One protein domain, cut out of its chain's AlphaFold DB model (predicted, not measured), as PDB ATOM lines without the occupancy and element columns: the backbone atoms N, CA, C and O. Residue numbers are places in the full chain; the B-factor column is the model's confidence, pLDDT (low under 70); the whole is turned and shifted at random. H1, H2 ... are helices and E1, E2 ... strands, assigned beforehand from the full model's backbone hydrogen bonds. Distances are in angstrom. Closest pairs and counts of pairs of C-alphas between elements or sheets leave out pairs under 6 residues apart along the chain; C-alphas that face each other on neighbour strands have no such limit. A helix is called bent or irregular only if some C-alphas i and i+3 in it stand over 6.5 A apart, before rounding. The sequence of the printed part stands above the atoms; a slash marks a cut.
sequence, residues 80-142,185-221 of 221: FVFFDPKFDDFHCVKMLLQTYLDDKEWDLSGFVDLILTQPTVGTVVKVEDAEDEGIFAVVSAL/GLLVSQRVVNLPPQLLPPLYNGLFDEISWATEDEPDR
ATOM      1  N   PHE A  80      21.106   3.328   0.957       92.31
ATOM      2  CA  PHE A  80      19.694   3.101   0.655       92.31
ATOM      3  C   PHE A  80      19.033   2.311   1.780       92.31
ATOM      4  O   PHE A  80      19.426   1.178   2.070       92.31
ATOM      5  N   VAL A  81      17.983   2.887   2.352       93.50
ATOM      6  CA  VAL A  81      17.246   2.323   3.479       93.50
ATOM      7  C   VAL A  81      15.780   2.120   3.102       93.50
ATOM      8  O   VAL A  81      15.186   2.876   2.326       93.50
ATOM      9  N   PHE A  82      15.213   1.044   3.640       94.19
ATOM     10  CA  PHE A  82      13.825   0.641   3.466       94.19
ATOM     11  C   PHE A  82      12.982   1.218   4.602       94.19
ATOM     12  O   PHE A  82      13.306   1.021   5.773       94.19
ATOM     13  N   PHE A  83      11.904   1.910   4.256       92.81
ATOM     14  CA  PHE A  83      10.975   2.492   5.218       92.81
ATOM     15  C   PHE A  83       9.540   2.112   4.879       92.81
ATOM     16  O   PHE A  83       9.198   1.949   3.708       92.81
ATOM     17  N   ASP A  84       8.688   2.066   5.897       93.50
ATOM     18  CA  ASP A  84       7.245   1.990   5.695       93.50
ATOM     19  C   ASP A  84       6.752   3.298   5.037       93.50
ATOM     20  O   ASP A  84       7.203   4.383   5.436       93.50
ATOM     21  N   PRO A  85       5.832   3.236   4.055       92.44
ATOM     22  CA  PRO A  85       5.238   4.414   3.438       92.44
ATOM     23  C   PRO A  85       4.515   5.288   4.468       92.44
ATOM     24  O   PRO A  85       3.762   4.790   5.310       92.44
ATOM     25  N   LYS A  86       4.706   6.607   4.383       92.06
ATOM     26  CA  LYS A  86       4.057   7.595   5.263       92.06
ATOM     27  C   LYS A  86       3.260   8.610   4.456       92.06
ATOM     28  O   LYS A  86       3.539   8.834   3.289       92.06
ATOM     29  N   PHE A  87       2.305   9.291   5.087       92.25
ATOM     30  CA  PHE A  87       1.538  10.348   4.414       92.25
ATOM     31  C   PHE A  87       2.412  11.494   3.883       92.25
ATOM     32  O   PHE A  87       2.096  12.053   2.836       92.25
ATOM     33  N   ASP A  88       3.534  11.785   4.547       91.56
ATOM     34  CA  ASP A  88       4.503  12.796   4.102       91.56
ATOM     35  C   ASP A  88       5.119  12.441   2.728       91.56
ATOM     36  O   ASP A  88       5.456  13.318   1.939       91.56
ATOM     37  N   ASP A  89       5.126  11.153   2.363       92.88
ATOM     38  CA  ASP A  89       5.662  10.642   1.097       92.88
ATOM     39  C   ASP A  89       4.742  10.875  -0.111       92.88
ATOM     40  O   ASP A  89       5.102  10.532  -1.243       92.88
ATOM     41  N   PHE A  90       3.554  11.453   0.098       94.44
ATOM     42  CA  PHE A  90       2.519  11.609  -0.926       94.44
ATOM     43  C   PHE A  90       3.037  12.224  -2.221       94.44
ATOM     44  O   PHE A  90       2.779  11.697  -3.307       94.44
ATOM     45  N   HIS A  91       3.784  13.324  -2.132       94.62
ATOM     46  CA  HIS A  91       4.244  14.019  -3.327       94.62
ATOM     47  C   HIS A  91       5.257  13.182  -4.117       94.62
ATOM     48  O   HIS A  91       5.104  13.005  -5.328       94.62
ATOM     49  N   CYS A  92       6.233  12.601  -3.424       94.19
ATOM     50  CA  CYS A  92       7.292  11.802  -4.029       94.19
ATOM     51  C   CYS A  92       6.750  10.506  -4.650       94.19
ATOM     52  O   CYS A  92       7.085  10.178  -5.789       94.19
ATOM     53  N   VAL A  93       5.844   9.801  -3.960       94.94
ATOM     54  CA  VAL A  93       5.191   8.596  -4.502       94.94
ATOM     55  C   VAL A  93       4.317   8.944  -5.709       94.94
ATOM     56  O   VAL A  93       4.349   8.235  -6.718       94.94
ATOM     57  N   LYS A  94       3.576  10.058  -5.654       95.31
ATOM     58  CA  LYS A  94       2.759  10.528  -6.779       95.31
ATOM     59  C   LYS A  94       3.598  10.841  -8.013       95.31
ATOM     60  O   LYS A  94       3.214  10.443  -9.109       95.31
ATOM     61  N   MET A  95       4.733  11.519  -7.848       93.94
ATOM     62  CA  MET A  95       5.660  11.774  -8.954       93.94
ATOM     63  C   MET A  95       6.198  10.471  -9.549       93.94
ATOM     64  O   MET A  95       6.223  10.311 -10.766       93.94
ATOM     65  N   LEU A  96       6.577   9.514  -8.700       94.31
ATOM     66  CA  LEU A  96       7.120   8.232  -9.140       94.31
ATOM     67  C   LEU A  96       6.096   7.407  -9.947       94.31
ATOM     68  O   LEU A  96       6.459   6.762 -10.933       94.31
ATOM     69  N   LEU A  97       4.819   7.455  -9.556       94.81
ATOM     70  CA  LEU A  97       3.707   6.734 -10.191       94.81
ATOM     71  C   LEU A  97       3.000   7.517 -11.310       94.81
ATOM     72  O   LEU A  97       1.999   7.038 -11.845       94.81
ATOM     73  N   GLN A  98       3.500   8.692 -11.699       93.56
ATOM     74  CA  GLN A  98       2.836   9.547 -12.687       93.56
ATOM     75  C   GLN A  98       2.573   8.833 -14.023       93.56
ATOM     76  O   GLN A  98       1.505   8.996 -14.606       93.56
ATOM     77  N   THR A  99       3.511   7.998 -14.465       91.06
ATOM     78  CA  THR A  99       3.448   7.265 -15.739       91.06
ATOM     79  C   THR A  99       2.962   5.819 -15.583       91.06
ATOM     80  O   THR A  99       3.120   5.009 -16.491       91.06
ATOM     81  N   TYR A 100       2.369   5.463 -14.436       92.12
ATOM     82  CA  TYR A 100       2.057   4.068 -14.100       92.12
ATOM     83  C   TYR A 100       1.029   3.403 -15.034       92.12
ATOM     84  O   TYR A 100       1.110   2.199 -15.264       92.12
ATOM     85  N   LEU A 101       0.082   4.171 -15.590       92.69
ATOM     86  CA  LEU A 101      -0.919   3.694 -16.561       92.69
ATOM     87  C   LEU A 101      -0.676   4.270 -17.971       92.69
ATOM     88  O   LEU A 101      -1.618   4.737 -18.609       92.69
ATOM     89  N   ASP A 102       0.583   4.286 -18.426       88.00
ATOM     90  CA  ASP A 102       1.008   4.763 -19.759       88.00
ATOM     91  C   ASP A 102       0.393   6.129 -20.144       88.00
ATOM     92  O   ASP A 102      -0.219   6.288 -21.201       88.00
ATOM     93  N   ASP A 103       0.522   7.110 -19.246       84.44
ATOM     94  CA  ASP A 103       0.047   8.497 -19.402       84.44
ATOM     95  C   ASP A 103      -1.481   8.680 -19.541       84.44
ATOM     96  O   ASP A 103      -1.954   9.773 -19.861       84.44
ATOM     97  N   LYS A 104      -2.289   7.647 -19.262       90.38
ATOM     98  CA  LYS A 104      -3.750   7.788 -19.138       90.38
ATOM     99  C   LYS A 104      -4.092   8.753 -17.999       90.38
ATOM    100  O   LYS A 104      -3.493   8.685 -16.933       90.38
ATOM    101  N   GLU A 105      -5.101   9.606 -18.182       90.25
ATOM    102  CA  GLU A 105      -5.670  10.395 -17.082       90.25
ATOM    103  C   GLU A 105      -6.540   9.511 -16.177       90.25
ATOM    104  O   GLU A 105      -7.450   8.820 -16.642       90.25
ATOM    105  N   TRP A 106      -6.255   9.529 -14.876       94.81
ATOM    106  CA  TRP A 106      -6.925   8.716 -13.862       94.81
ATOM    107  C   TRP A 106      -6.741   9.334 -12.473       94.81
ATOM    108  O   TRP A 106      -5.979  10.289 -12.287       94.81
ATOM    109  N   ASP A 107      -7.435   8.795 -11.477       95.50
ATOM    110  CA  ASP A 107      -7.344   9.214 -10.083       95.50
ATOM    111  C   ASP A 107      -6.057   8.711  -9.403       95.50
ATOM    112  O   ASP A 107      -6.075   7.915  -8.463       95.50
ATOM    113  N   LEU A 108      -4.913   9.207  -9.881       96.00
ATOM    114  CA  LEU A 108      -3.598   8.917  -9.313       96.00
ATOM    115  C   LEU A 108      -3.492   9.385  -7.856       96.00
ATOM    116  O   LEU A 108      -2.889   8.703  -7.037       96.00
ATOM    117  N   SER A 109      -4.079  10.537  -7.519       96.25
ATOM    118  CA  SER A 109      -4.023  11.067  -6.148       96.25
ATOM    119  C   SER A 109      -4.719  10.114  -5.178       96.25
ATOM    120  O   SER A 109      -4.100   9.681  -4.211       96.25
ATOM    121  N   GLY A 110      -5.950   9.695  -5.499       95.69
ATOM    122  CA  GLY A 110      -6.661   8.708  -4.697       95.69
ATOM    123  C   GLY A 110      -5.966   7.345  -4.673       95.69
ATOM    124  O   GLY A 110      -6.059   6.623  -3.688       95.69
ATOM    125  N   PHE A 111      -5.235   6.968  -5.726       96.06
ATOM    126  CA  PHE A 111      -4.416   5.753  -5.713       96.06
ATOM    127  C   PHE A 111      -3.232   5.832  -4.745       96.06
ATOM    128  O   PHE A 111      -2.972   4.881  -4.012       96.06
ATOM    129  N   VAL A 112      -2.527   6.963  -4.718       96.00
ATOM    130  CA  VAL A 112      -1.415   7.185  -3.786       96.00
ATOM    131  C   VAL A 112      -1.930   7.212  -2.351       96.00
ATOM    132  O   VAL A 112      -1.352   6.548  -1.494       96.00
ATOM    133  N   ASP A 113      -3.061   7.876  -2.099       95.56
ATOM    134  CA  ASP A 113      -3.706   7.867  -0.782       95.56
ATOM    135  C   ASP A 113      -4.015   6.443  -0.307       95.56
ATOM    136  O   ASP A 113      -3.774   6.120   0.857       95.56
ATOM    137  N   LEU A 114      -4.489   5.561  -1.198       94.31
ATOM    138  CA  LEU A 114      -4.714   4.152  -0.860       94.31
ATOM    139  C   LEU A 114      -3.432   3.451  -0.409       94.31
ATOM    140  O   LEU A 114      -3.468   2.757   0.603       94.31
ATOM    141  N   ILE A 115      -2.322   3.643  -1.130       94.31
ATOM    142  CA  ILE A 115      -1.024   3.034  -0.803       94.31
ATOM    143  C   ILE A 115      -0.536   3.518   0.567       94.31
ATOM    144  O   ILE A 115      -0.121   2.710   1.392       94.31
ATOM    145  N   LEU A 116      -0.623   4.823   0.835       93.12
ATOM    146  CA  LEU A 116      -0.122   5.415   2.080       93.12
ATOM    147  C   LEU A 116      -1.029   5.146   3.288       93.12
ATOM    148  O   LEU A 116      -0.563   5.121   4.424       93.12
ATOM    149  N   THR A 117      -2.319   4.897   3.055       90.25
ATOM    150  CA  THR A 117      -3.279   4.549   4.116       90.25
ATOM    151  C   THR A 117      -3.086   3.118   4.639       90.25
ATOM    152  O   THR A 117      -3.608   2.789   5.706       90.25
ATOM    153  N   GLN A 118      -2.330   2.261   3.937       82.81
ATOM    154  CA  GLN A 118      -2.026   0.887   4.363       82.81
ATOM    155  C   GLN A 118      -0.559   0.696   4.801       82.81
ATOM    156  O   GLN A 118       0.202  -0.009   4.141       82.81
ATOM    157  N   PRO A 119      -0.139   1.229   5.962       74.50
ATOM    158  CA  PRO A 119       1.258   1.136   6.394       74.50
ATOM    159  C   PRO A 119       1.719  -0.299   6.700       74.50
ATOM    160  O   PRO A 119       2.896  -0.518   6.937       74.50
ATOM    161  N   THR A 120       0.811  -1.279   6.750       83.25
ATOM    162  CA  THR A 120       1.144  -2.682   7.031       83.25
ATOM    163  C   THR A 120       1.754  -3.413   5.842       83.25
ATOM    164  O   THR A 120       2.393  -4.437   6.051       83.25
ATOM    165  N   VAL A 121       1.499  -2.951   4.610       90.81
ATOM    166  CA  VAL A 121       1.968  -3.615   3.387       90.81
ATOM    167  C   VAL A 121       2.464  -2.578   2.388       90.81
ATOM    168  O   VAL A 121       1.697  -1.940   1.656       90.81
ATOM    169  N   GLY A 122       3.778  -2.462   2.309       93.62
ATOM    170  CA  GLY A 122       4.477  -1.612   1.377       93.62
ATOM    171  C   GLY A 122       5.785  -1.110   1.957       93.62
ATOM    172  O   GLY A 122       5.932  -0.917   3.157       93.62
ATOM    173  N   THR A 123       6.709  -0.809   1.057       95.38
ATOM    174  CA  THR A 123       8.033  -0.303   1.385       95.38
ATOM    175  C   THR A 123       8.399   0.805   0.403       95.38
ATOM    176  O   THR A 123       8.203   0.675  -0.812       95.38
ATOM    177  N   VAL A 124       8.984   1.883   0.911       95.19
ATOM    178  CA  VAL A 124       9.643   2.927   0.120       95.19
ATOM    179  C   VAL A 124      11.150   2.882   0.344       95.19
ATOM    180  O   VAL A 124      11.622   2.605   1.446       95.19
ATOM    181  N   VAL A 125      11.919   3.151  -0.710       94.88
ATOM    182  CA  VAL A 125      13.386   3.212  -0.650       94.88
ATOM    183  C   VAL A 125      13.829   4.667  -0.696       94.88
ATOM    184  O   VAL A 125      13.520   5.374  -1.662       94.88
ATOM    185  N   LYS A 126      14.571   5.088   0.328       93.06
ATOM    186  CA  LYS A 126      15.126   6.442   0.481       93.06
ATOM    187  C   LYS A 126      16.622   6.360   0.772       93.06
ATOM    188  O   LYS A 126      17.115   5.291   1.127       93.06
ATOM    189  N   VAL A 127      17.332   7.472   0.615       90.00
ATOM    190  CA  VAL A 127      18.731   7.590   1.047       90.00
ATOM    191  C   VAL A 127      18.750   8.155   2.465       90.00
ATOM    192  O   VAL A 127      18.048   9.124   2.749       90.00
ATOM    193  N   GLU A 128      19.491   7.509   3.362       82.25
ATOM    194  CA  GLU A 128      19.707   7.996   4.728       82.25
ATOM    195  C   GLU A 128      20.475   9.329   4.695       82.25
ATOM    196  O   GLU A 128      21.355   9.515   3.858       82.25
ATOM    197  N   ASP A 129      20.099  10.269   5.566       74.31
ATOM    198  CA  ASP A 129      20.694  11.613   5.675       74.31
ATOM    199  C   ASP A 129      20.614  12.505   4.417       74.31
ATOM    200  O   ASP A 129      21.282  13.536   4.335       74.31
ATOM    201  N   ALA A 130      19.765  12.164   3.444       75.06
ATOM    202  CA  ALA A 130      19.465  13.068   2.339       75.06
ATOM    203  C   ALA A 130      18.631  14.265   2.832       75.06
ATOM    204  O   ALA A 130      17.578  14.084   3.445       75.06
ATOM    205  N   GLU A 131      19.084  15.488   2.529       67.25
ATOM    206  CA  GLU A 131      18.308  16.717   2.777       67.25
ATOM    207  C   GLU A 131      16.991  16.720   1.982       67.25
ATOM    208  O   GLU A 131      15.984  17.268   2.433       67.25
ATOM    209  N   ASP A 132      16.995  16.060   0.822       70.12
ATOM    210  CA  ASP A 132      15.829  15.878  -0.028       70.12
ATOM    211  C   ASP A 132      15.089  14.577   0.328       70.12
ATOM    212  O   ASP A 132      15.673  13.490   0.324       70.12
ATOM    213  N   GLU A 133      13.768  14.653   0.526       71.69
ATOM    214  CA  GLU A 133      12.868  13.507   0.777       71.69
ATOM    215  C   GLU A 133      12.628  12.640  -0.484       71.69
ATOM    216  O   GLU A 133      11.523  12.167  -0.765       71.69
ATOM    217  N   GLY A 134      13.668  12.442  -1.294       86.69
ATOM    218  CA  GLY A 134      13.614  11.711  -2.551       86.69
ATOM    219  C   GLY A 134      13.308  10.228  -2.350       86.69
ATOM    220  O   GLY A 134      14.039   9.503  -1.672       86.69
ATOM    221  N   ILE A 135      12.247   9.750  -3.002       93.00
ATOM    222  CA  ILE A 135      11.895   8.326  -3.042       93.00
ATOM    223  C   ILE A 135      12.392   7.720  -4.348       93.00
ATOM    224  O   ILE A 135      12.023   8.149  -5.440       93.00
ATOM    225  N   PHE A 136      13.203   6.674  -4.227       94.19
ATOM    226  CA  PHE A 136      13.813   5.989  -5.366       94.19
ATOM    227  C   PHE A 136      13.001   4.777  -5.824       94.19
ATOM    228  O   PHE A 136      13.074   4.377  -6.989       94.19
ATOM    229  N   ALA A 137      12.222   4.183  -4.922       95.56
ATOM    230  CA  ALA A 137      11.305   3.103  -5.242       95.56
ATOM    231  C   ALA A 137      10.133   3.056  -4.271       95.56
ATOM    232  O   ALA A 137      10.274   3.402  -3.099       95.56
ATOM    233  N   VAL A 138       9.008   2.560  -4.770       95.50
ATOM    234  CA  VAL A 138       7.846   2.168  -3.982       95.50
ATOM    235  C   VAL A 138       7.427   0.769  -4.409       95.50
ATOM    236  O   VAL A 138       7.331   0.456  -5.602       95.50
ATOM    237  N   VAL A 139       7.180  -0.085  -3.426       96.44
ATOM    238  CA  VAL A 139       6.527  -1.371  -3.628       96.44
ATOM    239  C   VAL A 139       5.386  -1.500  -2.630       96.44
ATOM    240  O   VAL A 139       5.521  -1.100  -1.482       96.44
ATOM    241  N   SER A 140       4.238  -2.002  -3.062       95.62
ATOM    242  CA  SER A 140       3.088  -2.251  -2.192       95.62
ATOM    243  C   SER A 140       2.163  -3.270  -2.852       95.62
ATOM    244  O   SER A 140       2.237  -3.496  -4.060       95.62
ATOM    245  N   ALA A 141       1.285  -3.897  -2.077       95.06
ATOM    246  CA  ALA A 141       0.266  -4.800  -2.593       95.06
ATOM    247  C   ALA A 141      -1.117  -4.350  -2.115       95.06
ATOM    248  O   ALA A 141      -1.330  -4.143  -0.925       95.06
ATOM    249  N   LEU A 142      -2.059  -4.195  -3.046       93.62
ATOM    250  CA  LEU A 142      -3.423  -3.732  -2.775       93.62
ATOM    251  C   LEU A 142      -4.427  -4.850  -3.049       93.62
ATOM    252  O   LEU A 142      -4.498  -5.356  -4.166       93.62
ATOM    253  N   GLY A 185      -4.234  -9.769  -5.041       92.06
ATOM    254  CA  GLY A 185      -3.576  -8.490  -4.805       92.06
ATOM    255  C   GLY A 185      -3.037  -7.882  -6.100       92.06
ATOM    256  O   GLY A 185      -2.443  -8.574  -6.926       92.06
ATOM    257  N   LEU A 186      -3.220  -6.576  -6.264       94.31
ATOM    258  CA  LEU A 186      -2.504  -5.758  -7.229       94.31
ATOM    259  C   LEU A 186      -1.132  -5.410  -6.653       94.31
ATOM    260  O   LEU A 186      -1.040  -4.637  -5.702       94.31
ATOM    261  N   LEU A 187      -0.074  -5.960  -7.246       95.31
ATOM    262  CA  LEU A 187       1.294  -5.552  -6.946       95.31
ATOM    263  C   LEU A 187       1.573  -4.201  -7.609       95.31
ATOM    264  O   LEU A 187       1.587  -4.098  -8.835       95.31
ATOM    265  N   VAL A 188       1.825  -3.186  -6.793       95.31
ATOM    266  CA  VAL A 188       2.328  -1.883  -7.218       95.31
ATOM    267  C   VAL A 188       3.832  -1.905  -7.045       95.31
ATOM    268  O   VAL A 188       4.331  -2.088  -5.940       95.31
ATOM    269  N   SER A 189       4.572  -1.753  -8.136       95.12
ATOM    270  CA  SER A 189       6.028  -1.730  -8.078       95.12
ATOM    271  C   SER A 189       6.565  -0.733  -9.080       95.12
ATOM    272  O   SER A 189       6.420  -0.922 -10.285       95.12
ATOM    273  N   GLN A 190       7.185   0.323  -8.566       94.81
ATOM    274  CA  GLN A 190       7.758   1.378  -9.380       94.81
ATOM    275  C   GLN A 190       9.078   1.840  -8.781       94.81
ATOM    276  O   GLN A 190       9.234   1.938  -7.565       94.81
ATOM    277  N   ARG A 191      10.053   2.106  -9.648       94.56
ATOM    278  CA  ARG A 191      11.384   2.566  -9.254       94.56
ATOM    279  C   ARG A 191      11.970   3.491 -10.300       94.56
ATOM    280  O   ARG A 191      11.641   3.384 -11.480       94.56
ATOM    281  N   VAL A 192      12.910   4.320  -9.875       93.19
ATOM    282  CA  VAL A 192      13.770   5.039 -10.810       93.19
ATOM    283  C   VAL A 192      14.700   4.061 -11.531       93.19
ATOM    284  O   VAL A 192      15.121   3.038 -10.985       93.19
ATOM    285  N   VAL A 193      15.055   4.388 -12.771       89.88
ATOM    286  CA  VAL A 193      15.924   3.547 -13.615       89.88
ATOM    287  C   VAL A 193      17.332   3.361 -13.045       89.88
ATOM    288  O   VAL A 193      17.973   2.352 -13.321       89.88
ATOM    289  N   ASN A 194      17.782   4.302 -12.216       90.06
ATOM    290  CA  ASN A 194      19.123   4.322 -11.637       90.06
ATOM    291  C   ASN A 194      19.228   3.561 -10.304       90.06
ATOM    292  O   ASN A 194      20.300   3.547  -9.705       90.06
ATOM    293  N   LEU A 195      18.141   2.947  -9.819       91.50
ATOM    294  CA  LEU A 195      18.182   2.197  -8.566       91.50
ATOM    295  C   LEU A 195      19.083   0.953  -8.721       91.50
ATOM    296  O   LEU A 195      18.843   0.149  -9.632       91.50
ATOM    297  N   PRO A 196      20.067   0.738  -7.826       91.50
ATOM    298  CA  PRO A 196      20.928  -0.438  -7.869       91.50
ATOM    299  C   PRO A 196      20.118  -1.749  -7.852       91.50
ATOM    300  O   PRO A 196      19.305  -1.963  -6.947       91.50
ATOM    301  N   PRO A 197      20.335  -2.675  -8.804       91.56
ATOM    302  CA  PRO A 197      19.538  -3.900  -8.910       91.56
ATOM    303  C   PRO A 197      19.692  -4.838  -7.704       91.56
ATOM    304  O   PRO A 197      18.826  -5.677  -7.463       91.56
ATOM    305  N   GLN A 198      20.764  -4.692  -6.924       93.12
ATOM    306  CA  GLN A 198      21.032  -5.462  -5.709       93.12
ATOM    307  C   GLN A 198      20.001  -5.201  -4.602       93.12
ATOM    308  O   GLN A 198      19.824  -6.054  -3.735       93.12
ATOM    309  N   LEU A 199      19.297  -4.065  -4.649       92.62
ATOM    310  CA  LEU A 199      18.230  -3.730  -3.704       92.62
ATOM    311  C   LEU A 199      16.907  -4.437  -4.030       92.62
ATOM    312  O   LEU A 199      16.053  -4.547  -3.159       92.62
ATOM    313  N   LEU A 200      16.724  -4.950  -5.254       93.12
ATOM    314  CA  LEU A 200      15.445  -5.535  -5.670       93.12
ATOM    315  C   LEU A 200      15.113  -6.847  -4.943       93.12
ATOM    316  O   LEU A 200      13.989  -6.960  -4.456       93.12
ATOM    317  N   PRO A 201      16.026  -7.835  -4.821       95.31
ATOM    318  CA  PRO A 201      15.715  -9.056  -4.085       95.31
ATOM    319  C   PRO A 201      15.273  -8.814  -2.629       95.31
ATOM    320  O   PRO A 201      14.221  -9.337  -2.265       95.31
ATOM    321  N   PRO A 202      15.995  -8.033  -1.794       94.81
ATOM    322  CA  PRO A 202      15.536  -7.765  -0.434       94.81
ATOM    323  C   PRO A 202      14.242  -6.942  -0.400       94.81
ATOM    324  O   PRO A 202      13.399  -7.232   0.442       94.81
ATOM    325  N   LEU A 203      14.037  -6.004  -1.336       94.44
ATOM    326  CA  LEU A 203      12.802  -5.216  -1.430       94.44
ATOM    327  C   LEU A 203      11.561  -6.100  -1.633       94.44
ATOM    328  O   LEU A 203      10.574  -5.960  -0.920       94.44
ATOM    329  N   TYR A 204      11.605  -7.034  -2.589       95.31
ATOM    330  CA  TYR A 204      10.462  -7.920  -2.831       95.31
ATOM    331  C   TYR A 204      10.291  -8.973  -1.735       95.31
ATOM    332  O   TYR A 204       9.158  -9.293  -1.394       95.31
ATOM    333  N   ASN A 205      11.383  -9.501  -1.172       95.19
ATOM    334  CA  ASN A 205      11.288 -10.434  -0.046       95.19
ATOM    335  C   ASN A 205      10.610  -9.772   1.162       95.19
ATOM    336  O   ASN A 205       9.706 -10.373   1.732       95.19
ATOM    337  N   GLY A 206      10.985  -8.525   1.479       94.50
ATOM    338  CA  GLY A 206      10.345  -7.739   2.534       94.50
ATOM    339  C   GLY A 206       8.844  -7.583   2.306       94.50
ATOM    340  O   GLY A 206       8.063  -7.899   3.195       94.50
ATOM    341  N   LEU A 207       8.426  -7.239   1.084       94.75
ATOM    342  CA  LEU A 207       7.002  -7.158   0.748       94.75
ATOM    343  C   LEU A 207       6.262  -8.490   0.970       94.75
ATOM    344  O   LEU A 207       5.129  -8.495   1.444       94.75
ATOM    345  N   PHE A 208       6.853  -9.630   0.603       94.00
ATOM    346  CA  PHE A 208       6.204 -10.926   0.827       94.00
ATOM    347  C   PHE A 208       6.069 -11.257   2.318       94.00
ATOM    348  O   PHE A 208       5.035 -11.798   2.717       94.00
ATOM    349  N   ASP A 209       7.069 -10.902   3.126       94.50
ATOM    350  CA  ASP A 209       7.003 -11.038   4.581       94.50
ATOM    351  C   ASP A 209       5.904 -10.128   5.164       94.50
ATOM    352  O   ASP A 209       5.065 -10.596   5.934       94.50
ATOM    353  N   GLU A 210       5.821  -8.870   4.717       93.38
ATOM    354  CA  GLU A 210       4.769  -7.911   5.092       93.38
ATOM    355  C   GLU A 210       3.364  -8.425   4.748       93.38
ATOM    356  O   GLU A 210       2.459  -8.366   5.580       93.38
ATOM    357  N   ILE A 211       3.170  -8.983   3.546       92.06
ATOM    358  CA  ILE A 211       1.893  -9.594   3.138       92.06
ATOM    359  C   ILE A 211       1.536 -10.766   4.062       92.06
ATOM    360  O   ILE A 211       0.378 -10.896   4.469       92.06
ATOM    361  N   SER A 212       2.510 -11.617   4.400       91.19
ATOM    362  CA  SER A 212       2.292 -12.750   5.306       91.19
ATOM    363  C   SER A 212       1.852 -12.268   6.685       91.19
ATOM    364  O   SER A 212       0.840 -12.735   7.204       91.19
ATOM    365  N   TRP A 213       2.559 -11.288   7.254       90.06
ATOM    366  CA  TRP A 213       2.231 -10.727   8.564       90.06
ATOM    367  C   TRP A 213       0.878 -10.020   8.571       90.06
ATOM    368  O   TRP A 213       0.099 -10.210   9.499       90.06
ATOM    369  N   ALA A 214       0.552  -9.261   7.522       87.50
ATOM    370  CA  ALA A 214      -0.743  -8.598   7.407       87.50
ATOM    371  C   ALA A 214      -1.908  -9.601   7.340       87.50
ATOM    372  O   ALA A 214      -2.968  -9.351   7.910       87.50
ATOM    373  N   THR A 215      -1.704 -10.751   6.691       84.19
ATOM    374  CA  THR A 215      -2.716 -11.816   6.604       84.19
ATOM    375  C   THR A 215      -2.912 -12.539   7.944       84.19
ATOM    376  O   THR A 215      -4.019 -12.971   8.259       84.19
ATOM    377  N   GLU A 216      -1.851 -12.673   8.748       81.69
ATOM    378  CA  GLU A 216      -1.916 -13.257  10.096       81.69
ATOM    379  C   GLU A 216      -2.573 -12.314  11.115       81.69
ATOM    380  O   GLU A 216      -3.381 -12.761  11.934       81.69
ATOM    381  N   ASP A 217      -2.247 -11.019  11.058       72.44
ATOM    382  CA  ASP A 217      -2.750 -10.006  11.991       72.44
ATOM    383  C   ASP A 217      -4.220  -9.615  11.700       72.44
ATOM    384  O   ASP A 217      -4.945  -9.233  12.625       72.44
ATOM    385  N   GLU A 218      -4.692  -9.728  10.448       66.62
ATOM    386  CA  GLU A 218      -6.053  -9.346  10.028       66.62
ATOM    387  C   GLU A 218      -6.730 -10.398   9.108       66.62
ATOM    388  O   GLU A 218      -6.969 -10.124   7.933       66.62
ATOM    389  N   PRO A 219      -7.114 -11.589   9.616       59.03
ATOM    390  CA  PRO A 219      -7.614 -12.698   8.785       59.03
ATOM    391  C   PRO A 219      -8.982 -12.458   8.115       59.03
ATOM    392  O   PRO A 219      -9.336 -13.179   7.184       59.03
ATOM    393  N   ASP A 220      -9.750 -11.464   8.580       53.84
ATOM    394  CA  ASP A 220     -11.121 -11.174   8.130       53.84
ATOM    395  C   ASP A 220     -11.231  -9.907   7.239       53.84
ATOM    396  O   ASP A 220     -12.338  -9.391   7.048       53.84
ATOM    397  N   ARG A 221     -10.113  -9.350   6.739       45.84
ATOM    398  CA  ARG A 221     -10.068  -8.066   5.999       45.84
ATOM    399  C   ARG A 221      -9.519  -8.134   4.578       45.84
ATOM    400  O   ARG A 221      -8.631  -8.960   4.298       45.84
TER     401      ARG A 221
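This is residues 80 to 142 and 185 to 221 of the 221 residues of an uncharacterized protein of Kalanchoe fedtschenkoi (UniProt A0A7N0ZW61). A twisted sheet of four strands forms the middle layer, with one long helix, H3, laid slantwise over one face and a hairpin of two shorter helices, H1 and H2, crossing the strands on the other face. E3, an inner strand, lies nearest the middle of the whole. The printed part has 100 residues, with three named helices and four named strands in the order E1 H1 H2 E2 E3 E4 H3; the sheet's order is E1 E2 E3 E4, all antiparallel, and the class is mixed, helices and strands. The whole is compact, with a radius of gyration of the C-alphas of 13.4 A and spans of 37 by 32 by 23 A.

E1 is residues 80 to 83, 9.9 A long, and begins at C-alpha 80 (19.694, 3.101, 0.655). H1 is residues 87 to 96, 14.8 A; it is irregular, with C-alphas 88 and 91 7.5 A apart. H2 is residues 108 to 117, 14.1 A. E2 is residues 123 to 127, 13.3 A, and E3 is residues 135 to 142, 19.5 A. E4 is residues 185 to 191, 19.1 A, beginning at C-alpha 185 (-3.576, -8.490, -4.805). H3 is residues 197 to 217, 31.2 A, ending at C-alpha 217 (-2.750, -10.006, 11.991); it is only just irregular, with C-alphas 198 and 201 6.6 A apart.

The sheet is twisted, its C-alphas lying up to 4.2 A off the best plane. E1 and E2 are antiparallel at 143 degrees, with N 81 and O 126 2.8 A apart, within hydrogen-bond range. E2 and E3, a hairpin, stand at 174 degrees, with N 123 and O 139 at 2.8 A. E3 and E4 also stand at 174 degrees, with N 186 and O 142 at 2.7 A. H1 is on the sheet at a height of 8.7 A, over E3 and across the strands; the closest C-alphas of H1 and E3, those of Cys 92 and Ile 135, are 5.9 A apart. H2 is on the same face at a height of 10.5 A, over E3 and E4 and across the strands. H1 and H2, a helical hairpin, touch at Phe 87 and Leu 116, C-alphas 5.7 A apart, and run opposite ways at a steep tilt of 42 degrees. H3 is on the opposite face at a height of 6.7 A, over E2, at 33 degrees to it on the local plane, only just slantwise to the strands. H3 is apart from H1 and from H2. Every O i to N i+4 pair is within hydrogen-bond range in H2, against 4 of 6 in H1 and 15 of 17 in H3.

The two C-alphas farthest apart, those of Glu 131 and Asp 220, are 40.9 A apart. Residues 143 to 184 are not printed, and C-alphas 142 and 185 are 5.2 A apart across the cut. The link from H1 to H2, 11 residues, is long. Mean pLDDT of the printed part is 89.8; residue 131 and residues 218 to 221 are under 70.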